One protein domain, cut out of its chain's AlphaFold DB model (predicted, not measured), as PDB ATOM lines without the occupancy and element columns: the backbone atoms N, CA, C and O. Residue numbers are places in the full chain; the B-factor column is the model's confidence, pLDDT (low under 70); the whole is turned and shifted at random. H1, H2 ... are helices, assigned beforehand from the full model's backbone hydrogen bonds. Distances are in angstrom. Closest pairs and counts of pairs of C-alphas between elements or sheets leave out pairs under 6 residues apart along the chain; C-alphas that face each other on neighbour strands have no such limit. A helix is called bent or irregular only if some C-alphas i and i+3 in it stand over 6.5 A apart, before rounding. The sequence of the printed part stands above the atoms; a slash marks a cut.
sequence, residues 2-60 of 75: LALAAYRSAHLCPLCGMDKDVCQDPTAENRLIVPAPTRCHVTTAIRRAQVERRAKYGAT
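This is residues 2 to 60 of the 75 residues of an uncharacterized protein of Cellulomonas gilvus (strain ATCC 13127 / NRRL B-14078) (UniProt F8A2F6). This is an open chain of helices with no common core: two short helices, H1 and H2, sit near each other at one end, and a bare arm, residues 25 to 40, leads away from them to the long helix H3, which stands free at the other end. Residues 25 to 31 and 33 to 60 stand free, and so do residues 2 to 7 of H1. The printed part has 59 residues with three named helices, H1, H2 and H3 in that order, and no named strand, and its class is all helix. It is extended, with a radius of gyration of the C-alphas of 19.7 A, and its outline is flat, spanning 54 by 33 by 16 A.

Find C-alpha 2 at (44.966, 24.770, -15.245); from there H1 runs through residues 2 to 11, 14.1 A long. Next comes H2, residues 20 to 24, starting at C-alpha 20 at (39.749, 6.895, -21.103). H3, residues 41 to 60, runs 27.9 A and ends at C-alpha 60 at (21.354, 45.227, -42.628). H3 has a kink of 50 degrees near residue 54 and is irregular: C-alphas 56 and 59 are 9.6 A apart.

Look first at His 11 and Lys 20, the closest C-alphas of H1 and H2, at 5.7 A; the two helices are close but not clearly touching. H3 is apart from H1 and from H2. In H1 and H2 every O i to N i+4 pair is within hydrogen-bond range; in H3 it is 14 of 16.

The C-alphas of Thr 27 and Thr 60, 56.8 A apart, are the two farthest apart. The link from H1 to H2 is short, and the link from H2 to H3, 16 residues, is long. The printed part has no cut. Its mean pLDDT is 91.3, and no printed residue is under 70.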
ATOM      1  N   LEU A   2      44.063  25.882 -14.890       73.94
ATOM      2  CA  LEU A   2      44.966  24.770 -15.245       73.94
ATOM      3  C   LEU A   2      44.437  23.396 -14.814       73.94
ATOM      4  O   LEU A   2      44.553  22.441 -15.570       73.94
ATOM      5  N   ALA A   3      43.780  23.303 -13.656       83.62
ATOM      6  CA  ALA A   3      43.347  22.019 -13.102       83.62
ATOM      7  C   ALA A   3      42.273  21.310 -13.952       83.62
ATOM      8  O   ALA A   3      42.409  20.132 -14.261       83.62
ATOM      9  N   LEU A   4      41.233  22.030 -14.395       87.31
ATOM     10  CA  LEU A   4      40.155  21.445 -15.204       87.31
ATOM     11  C   LEU A   4      40.627  21.047 -16.611       87.31
ATOM     12  O   LEU A   4      40.198  20.027 -17.144       87.31
ATOM     13  N   ALA A   5      41.499  21.855 -17.218       88.75
ATOM     14  CA  ALA A   5      42.071  21.552 -18.526       88.75
ATOM     15  C   ALA A   5      42.976  20.314 -18.452       88.75
ATOM     16  O   ALA A   5      42.804  19.393 -19.249       88.75
ATOM     17  N   ALA A   6      43.857  20.259 -17.445       89.69
ATOM     18  CA  ALA A   6      44.711  19.105 -17.188       89.69
ATOM     19  C   ALA A   6      43.879  17.834 -16.959       89.69
ATOM     20  O   ALA A   6      44.127  16.824 -17.615       89.69
ATOM     21  N   TYR A   7      42.832  17.909 -16.129       90.31
ATOM     22  CA  TYR A   7      41.928  16.786 -15.881       90.31
ATOM     23  C   TYR A   7      41.270  16.271 -17.168       90.31
ATOM     24  O   TYR A   7      41.347  15.081 -17.466       90.31
ATOM     25  N   ARG A   8      40.687  17.165 -17.981       92.31
ATOM     26  CA  ARG A   8      40.058  16.787 -19.259       92.31
ATOM     27  C   ARG A   8      41.046  16.115 -20.205       92.31
ATOM     28  O   ARG A   8      40.712  15.099 -20.796       92.31
ATOM     29  N   SER A   9      42.259  16.657 -20.327       90.56
ATOM     30  CA  SER A   9      43.283  16.079 -21.202       90.56
ATOM     31  C   SER A   9      43.823  14.745 -20.697       90.56
ATOM     32  O   SER A   9      44.159  13.883 -21.508       90.56
ATOM     33  N   ALA A  10      43.916  14.567 -19.377       92.06
ATOM     34  CA  ALA A  10      44.479  13.372 -18.768       92.06
ATOM     35  C   ALA A  10      43.467  12.221 -18.767       92.06
ATOM     36  O   ALA A  10      43.801  11.145 -19.253       92.06
ATOM     37  N   HIS A  11      42.231  12.474 -18.330       94.75
ATOM     38  CA  HIS A  11      41.265  11.424 -17.991       94.75
ATOM     39  C   HIS A  11      40.152  11.224 -19.015       94.75
ATOM     40  O   HIS A  11      39.605  10.134 -19.092       94.75
ATOM     41  N   LEU A  12      39.806  12.234 -19.818       97.00
ATOM     42  CA  LEU A  12      38.669  12.127 -20.734       97.00
ATOM     43  C   LEU A  12      39.128  11.869 -22.171       97.00
ATOM     44  O   LEU A  12      40.111  12.435 -22.656       97.00
ATOM     45  N   CYS A  13      38.397  11.012 -22.873       93.56
ATOM     46  CA  CYS A  13      38.570  10.767 -24.294       93.56
ATOM     47  C   CYS A  13      38.255  12.054 -25.081       93.56
ATOM     48  O   CYS A  13      37.167  12.610 -24.921       93.56
ATOM     49  N   PRO A  14      39.150  12.528 -25.969       90.94
ATOM     50  CA  PRO A  14      38.929  13.770 -26.713       90.94
ATOM     51  C   PRO A  14      37.802  13.673 -27.753       90.94
ATOM     52  O   PRO A  14      37.334  14.703 -28.230       90.94
ATOM     53  N   LEU A  15      37.369  12.458 -28.113       91.38
ATOM     54  CA  LEU A  15      36.310  12.232 -29.100       91.38
ATOM     55  C   LEU A  15      34.918  12.219 -28.466       91.38
ATOM     56  O   LEU A  15      34.020  12.914 -28.935       91.38
ATOM     57  N   CYS A  16      34.730  11.417 -27.416       91.44
ATOM     58  CA  CYS A  16      33.412  11.177 -26.820       91.44
ATOM     59  C   CYS A  16      33.250  11.756 -25.405       91.44
ATOM     60  O   CYS A  16      32.135  11.781 -24.892       91.44
ATOM     61  N   GLY A  17      34.331  12.217 -24.765       92.62
ATOM     62  CA  GLY A  17      34.303  12.798 -23.418       92.62
ATOM     63  C   GLY A  17      34.134  11.799 -22.269       92.62
ATOM     64  O   GLY A  17      34.079  12.229 -21.120       92.62
ATOM     65  N   MET A  18      34.056  10.495 -22.551       93.75
ATOM     66  CA  MET A  18      34.039   9.432 -21.538       93.75
ATOM     67  C   MET A  18      35.424   9.255 -20.906       93.75
ATOM     68  O   MET A  18      36.424   9.645 -21.508       93.75
ATOM     69  N   ASP A  19      35.490   8.659 -19.718       95.12
ATOM     70  CA  ASP A  19      36.762   8.278 -19.107       95.12
ATOM     71  C   ASP A  19      37.568   7.363 -20.048       95.12
ATOM     72  O   ASP A  19      37.011   6.448 -20.667       95.12
ATOM     73  N   LYS A  20      38.862   7.649 -20.211       95.12
ATOM     74  CA  LYS A  20      39.749   6.895 -21.103       95.12
ATOM     75  C   LYS A  20      39.879   5.444 -20.680       95.12
ATOM     76  O   LYS A  20      39.920   4.597 -21.568       95.12
ATOM     77  N   ASP A  21      39.888   5.172 -19.379       94.75
ATOM     78  CA  ASP A  21      40.040   3.816 -18.867       94.75
ATOM     79  C   ASP A  21      38.841   2.969 -19.304       94.75
ATOM     80  O   ASP A  21      39.018   1.883 -19.836       94.75
ATOM     81  N   VAL A  22      37.623   3.518 -19.230       93.94
ATOM     82  CA  VAL A  22      36.409   2.856 -19.740       93.94
ATOM     83  C   VAL A  22      36.417   2.761 -21.268       93.94
ATOM     84  O   VAL A  22      36.023   1.746 -21.834       93.94
ATOM     85  N   CYS A  23      36.854   3.819 -21.955       92.31
ATOM     86  CA  CYS A  23      36.852   3.884 -23.418       92.31
ATOM     87  C   CYS A  23      37.846   2.905 -24.069       92.31
ATOM     88  O   CYS A  23      37.644   2.522 -25.222       92.31
ATOM     89  N   GLN A  24      38.931   2.560 -23.374       92.31
ATOM     90  CA  GLN A  24      40.005   1.689 -23.863       92.31
ATOM     91  C   GLN A  24      39.964   0.286 -23.242       92.31
ATOM     92  O   GLN A  24      40.756  -0.571 -23.636       92.31
ATOM     93  N   ASP A  25      39.050   0.034 -22.301       95.50
ATOM     94  CA  ASP A  25      38.848  -1.283 -21.705       95.50
ATOM     95  C   ASP A  25      38.232  -2.246 -22.741       95.50
ATOM     96  O   ASP A  25      37.110  -2.017 -23.206       95.50
ATOM     97  N   PRO A  26      38.907  -3.356 -23.097       94.69
ATOM     98  CA  PRO A  26      38.361  -4.339 -24.035       94.69
ATOM     99  C   PRO A  26      37.067  -4.989 -23.526       94.69
ATOM    100  O   PRO A  26      36.243  -5.441 -24.315       94.69
ATOM    101  N   THR A  27      36.838  -5.024 -22.212       95.94
ATOM    102  CA  THR A  27      35.601  -5.559 -21.634       95.94
ATOM    103  C   THR A  27      34.402  -4.628 -21.811       95.94
ATOM    104  O   THR A  27      33.269  -5.075 -21.619       95.94
ATOM    105  N   ALA A  28      34.621  -3.360 -22.181       93.94
ATOM    106  CA  ALA A  28      33.554  -2.423 -22.525       93.94
ATOM    107  C   ALA A  28      32.960  -2.700 -23.917       93.94
ATOM    108  O   ALA A  28      31.850  -2.243 -24.219       93.94
ATOM    109  N   GLU A  29      33.659  -3.471 -24.757       91.75
ATOM    110  CA  GLU A  29      33.169  -3.879 -26.068       91.75
ATOM    111  C   GLU A  29      31.810  -4.590 -25.928       91.75
ATOM    112  O   GLU A  29      31.643  -5.527 -25.148       91.75
ATOM    113  N   ASN A  30      30.802  -4.106 -26.659       90.81
ATOM    114  CA  ASN A  30      29.406  -4.567 -26.600       90.81
ATOM    115  C   ASN A  30      28.661  -4.342 -25.264       90.81
ATOM    116  O   ASN A  30      27.552  -4.853 -25.101       90.81
ATOM    117  N   ARG A  31      29.209  -3.562 -24.318       93.25
ATOM    118  CA  ARG A  31      28.551  -3.246 -23.027       93.25
ATOM    119  C   ARG A  31      28.026  -1.815 -22.905       93.25
ATOM    120  O   ARG A  31      27.422  -1.467 -21.893       93.25
ATOM    121  N   LEU A  32      28.248  -0.980 -23.916       91.62
ATOM    122  CA  LEU A  32      27.832   0.421 -23.910       91.62
ATOM    123  C   LEU A  32      26.421   0.584 -24.490       91.62
ATOM    124  O   LEU A  32      26.097   0.025 -25.536       91.62
ATOM    125  N   ILE A  33      25.594   1.401 -23.832       92.56
ATOM    126  CA  ILE A  33      24.265   1.795 -24.319       92.56
ATOM    127  C   ILE A  33      24.341   3.246 -24.785       92.56
ATOM    128  O   ILE A  33      24.680   4.138 -24.007       92.56
ATOM    129  N   VAL A  34      23.989   3.493 -26.046       90.31
ATOM    130  CA  VAL A  34      23.878   4.845 -26.602       90.31
ATOM    131  C   VAL A  34      22.394   5.211 -26.682       90.31
ATOM    132  O   VAL A  34      21.672   4.603 -27.474       90.31
ATOM    133  N   PRO A  35      21.898   6.165 -25.871       90.19
ATOM    134  CA  PRO A  35      20.509   6.590 -25.963       90.19
ATOM    135  C   PRO A  35      20.249   7.313 -27.289       90.19
ATOM    136  O   PRO A  35      21.161   7.850 -27.923       90.19
ATOM    137  N   ALA A  36      18.980   7.379 -27.692       93.31
ATOM    138  CA  ALA A  36      18.588   8.180 -28.844       93.31
ATOM    139  C   ALA A  36      18.972   9.661 -28.631       93.31
ATOM    140  O   ALA A  36      18.859  10.179 -27.512       93.31
ATOM    141  N   PRO A  37      19.402  10.375 -29.684       91.94
ATOM    142  CA  PRO A  37      19.742  11.786 -29.568       91.94
ATOM    143  C   PRO A  37      18.528  12.599 -29.102       91.94
ATOM    144  O   PRO A  37      17.431  12.482 -29.650       91.94
ATOM    145  N   THR A  38      18.728  13.470 -28.111       94.06
ATOM    146  CA  THR A  38      17.670  14.364 -27.622       94.06
ATOM    147  C   THR A  38      17.652  15.657 -28.434       94.06
ATOM    148  O   THR A  38      18.650  16.378 -28.509       94.06
ATOM    149  N   ARG A  39      16.505  15.991 -29.033       93.69
ATOM    150  CA  ARG A  39      16.310  17.264 -29.741       93.69
ATOM    151  C   ARG A  39      15.795  18.338 -28.785       93.69
ATOM    152  O   ARG A  39      14.699  18.224 -28.250       93.69
ATOM    153  N   CYS A  40      16.518  19.451 -28.666       94.94
ATOM    154  CA  CYS A  40      15.994  20.649 -28.010       94.94
ATOM    155  C   CYS A  40      15.094  21.441 -28.975       94.94
ATOM    156  O   CYS A  40      15.568  22.080 -29.927       94.94
ATOM    157  N   HIS A  41      13.782  21.408 -28.737       94.88
ATOM    158  CA  HIS A  41      12.811  22.151 -29.547       94.88
ATOM    159  C   HIS A  41      12.967  23.670 -29.402       94.88
ATOM    160  O   HIS A  41      12.845  24.382 -30.397       94.88
ATOM    161  N   VAL A  42      13.345  24.158 -28.214       96.06
ATOM    162  CA  VAL A  42      13.628  25.581 -27.961       96.06
ATOM    163  C   VAL A  42      14.797  26.071 -28.818       96.06
ATOM    164  O   VAL A  42      14.649  27.028 -29.575       96.06
ATOM    165  N   THR A  43      15.936  25.372 -28.789       95.56
ATOM    166  CA  THR A  43      17.097  25.714 -29.631       95.56
ATOM    167  C   THR A  43      16.752  25.639 -31.115       95.56
ATOM    168  O   THR A  43      17.199  26.473 -31.898       95.56
ATOM    169  N   THR A  44      15.933  24.661 -31.516       95.62
ATOM    170  CA  THR A  44      15.465  24.552 -32.905       95.62
ATOM    171  C   THR A  44      14.643  25.781 -33.311       95.62
ATOM    172  O   THR A  44      14.881  26.332 -34.384       95.62
ATOM    173  N   ALA A  45      13.712  26.233 -32.467       96.00
ATOM    174  CA  ALA A  45      12.889  27.414 -32.732       96.00
ATOM    175  C   ALA A  45      13.731  28.698 -32.817       96.00
ATOM    176  O   ALA A  45      13.578  29.461 -33.767       96.00
ATOM    177  N   ILE A  46      14.676  28.889 -31.890       94.81
ATOM    178  CA  ILE A  46      15.593  30.040 -31.899       94.81
ATOM    179  C   ILE A  46      16.422  30.074 -33.188       94.81
ATOM    180  O   ILE A  46      16.484  31.106 -33.853       94.81
ATOM    181  N   ARG A  47      17.013  28.940 -33.587       93.75
ATOM    182  CA  ARG A  47      17.812  28.861 -34.823       93.75
ATOM    183  C   ARG A  47      16.986  29.181 -36.066       93.75
ATOM    184  O   ARG A  47      17.483  29.852 -36.964       93.75
ATOM    185  N   ARG A  48      15.730  28.727 -36.123       94.12
ATOM    186  CA  ARG A  48      14.819  29.077 -37.226       94.12
ATOM    187  C   ARG A  48      14.562  30.581 -37.276       94.12
ATOM    188  O   ARG A  48      14.747  31.178 -38.328       94.12
ATOM    189  N   ALA A  49      14.254  31.195 -36.137       92.25
ATOM    190  CA  ALA A  49      14.003  32.631 -36.062       92.25
ATOM    191  C   ALA A  49      15.239  33.476 -36.446       92.25
ATOM    192  O   ALA A  49      15.106  34.507 -37.103       92.25
ATOM    193  N   GLN A  50      16.450  33.018 -36.104       91.38
ATOM    194  CA  GLN A  50      17.711  33.629 -36.553       91.38
ATOM    195  C   GLN A  50      17.871  33.571 -38.075       91.38
ATOM    196  O   GLN A  50      18.159  34.588 -38.702       91.38
ATOM    197  N   VAL A  51      17.639  32.400 -38.680       91.50
ATOM    198  CA  VAL A  51      17.698  32.227 -40.141       91.50
ATOM    199  C   VAL A  51      16.669  33.117 -40.841       91.50
ATOM    200  O   VAL A  51      17.008  33.804 -41.803       91.50
ATOM    201  N   GLU A  52      15.435  33.157 -40.337       91.56
ATOM    202  CA  GLU A  52      14.362  34.004 -40.875       91.56
ATOM    203  C   GLU A  52      14.707  35.495 -40.781       91.56
ATOM    204  O   GLU A  52      14.507  36.242 -41.739       91.56
ATOM    205  N   ARG A  53      15.273  35.938 -39.652       89.88
ATOM    206  CA  ARG A  53      15.732  37.321 -39.484       89.88
ATOM    207  C   ARG A  53      16.821  37.668 -40.495       89.88
ATOM    208  O   ARG A  53      16.711  38.702 -41.154       89.88
ATOM    209  N   ARG A  54      17.829  36.807 -40.647       89.38
ATOM    210  CA  ARG A  54      18.909  37.010 -41.617       89.38
ATOM    211  C   ARG A  54      18.370  37.106 -43.039       89.38
ATOM    212  O   ARG A  54      18.764  37.997 -43.785       89.38
ATOM    213  N   ALA A  55      17.431  36.231 -43.396       89.69
ATOM    214  CA  ALA A  55      16.771  36.264 -44.698       89.69
ATOM    215  C   ALA A  55      15.968  37.559 -44.911       89.69
ATOM    216  O   ALA A  55      15.977  38.112 -46.007       89.69
ATOM    217  N   LYS A  56      15.306  38.068 -43.863       90.06
ATOM    218  CA  LYS A  56      14.483  39.282 -43.933       90.06
ATOM    219  C   LYS A  56      15.305  40.570 -44.046       90.06
ATOM    220  O   LYS A  56      14.894  41.475 -44.765       90.06
ATOM    221  N   TYR A  57      16.416  40.677 -43.318       86.06
ATOM    222  CA  TYR A  57      17.179  41.930 -43.205       86.06
ATOM    223  C   TYR A  57      18.536  41.911 -43.934       86.06
ATOM    224  O   TYR A  57      19.158  42.964 -44.084       86.06
ATOM    225  N   GLY A  58      18.995  40.764 -44.447       82.31
ATOM    226  CA  GLY A  58      20.183  40.661 -45.303       82.31
ATOM    227  C   GLY A  58      21.420  41.356 -44.718       82.31
ATOM    228  O   GLY A  58      21.737  41.191 -43.543       82.31
ATOM    229  N   ALA A  59      22.095  42.185 -45.523       73.06
ATOM    230  CA  ALA A  59      23.281  42.952 -45.114       73.06
ATOM    231  C   ALA A  59      23.017  43.989 -43.997       73.06
ATOM    232  O   ALA A  59      23.960  44.479 -43.382       73.06
ATOM    233  N   THR A  60      21.750  44.319 -43.723       75.25
ATOM    234  CA  THR A  60      21.354  45.227 -42.628       75.25
ATOM    235  C   THR A  60      21.064  44.505 -41.316       75.25
ATOM    236  O   THR A  60      20.787  45.157 -40.312       75.25
TER     237      THR A  60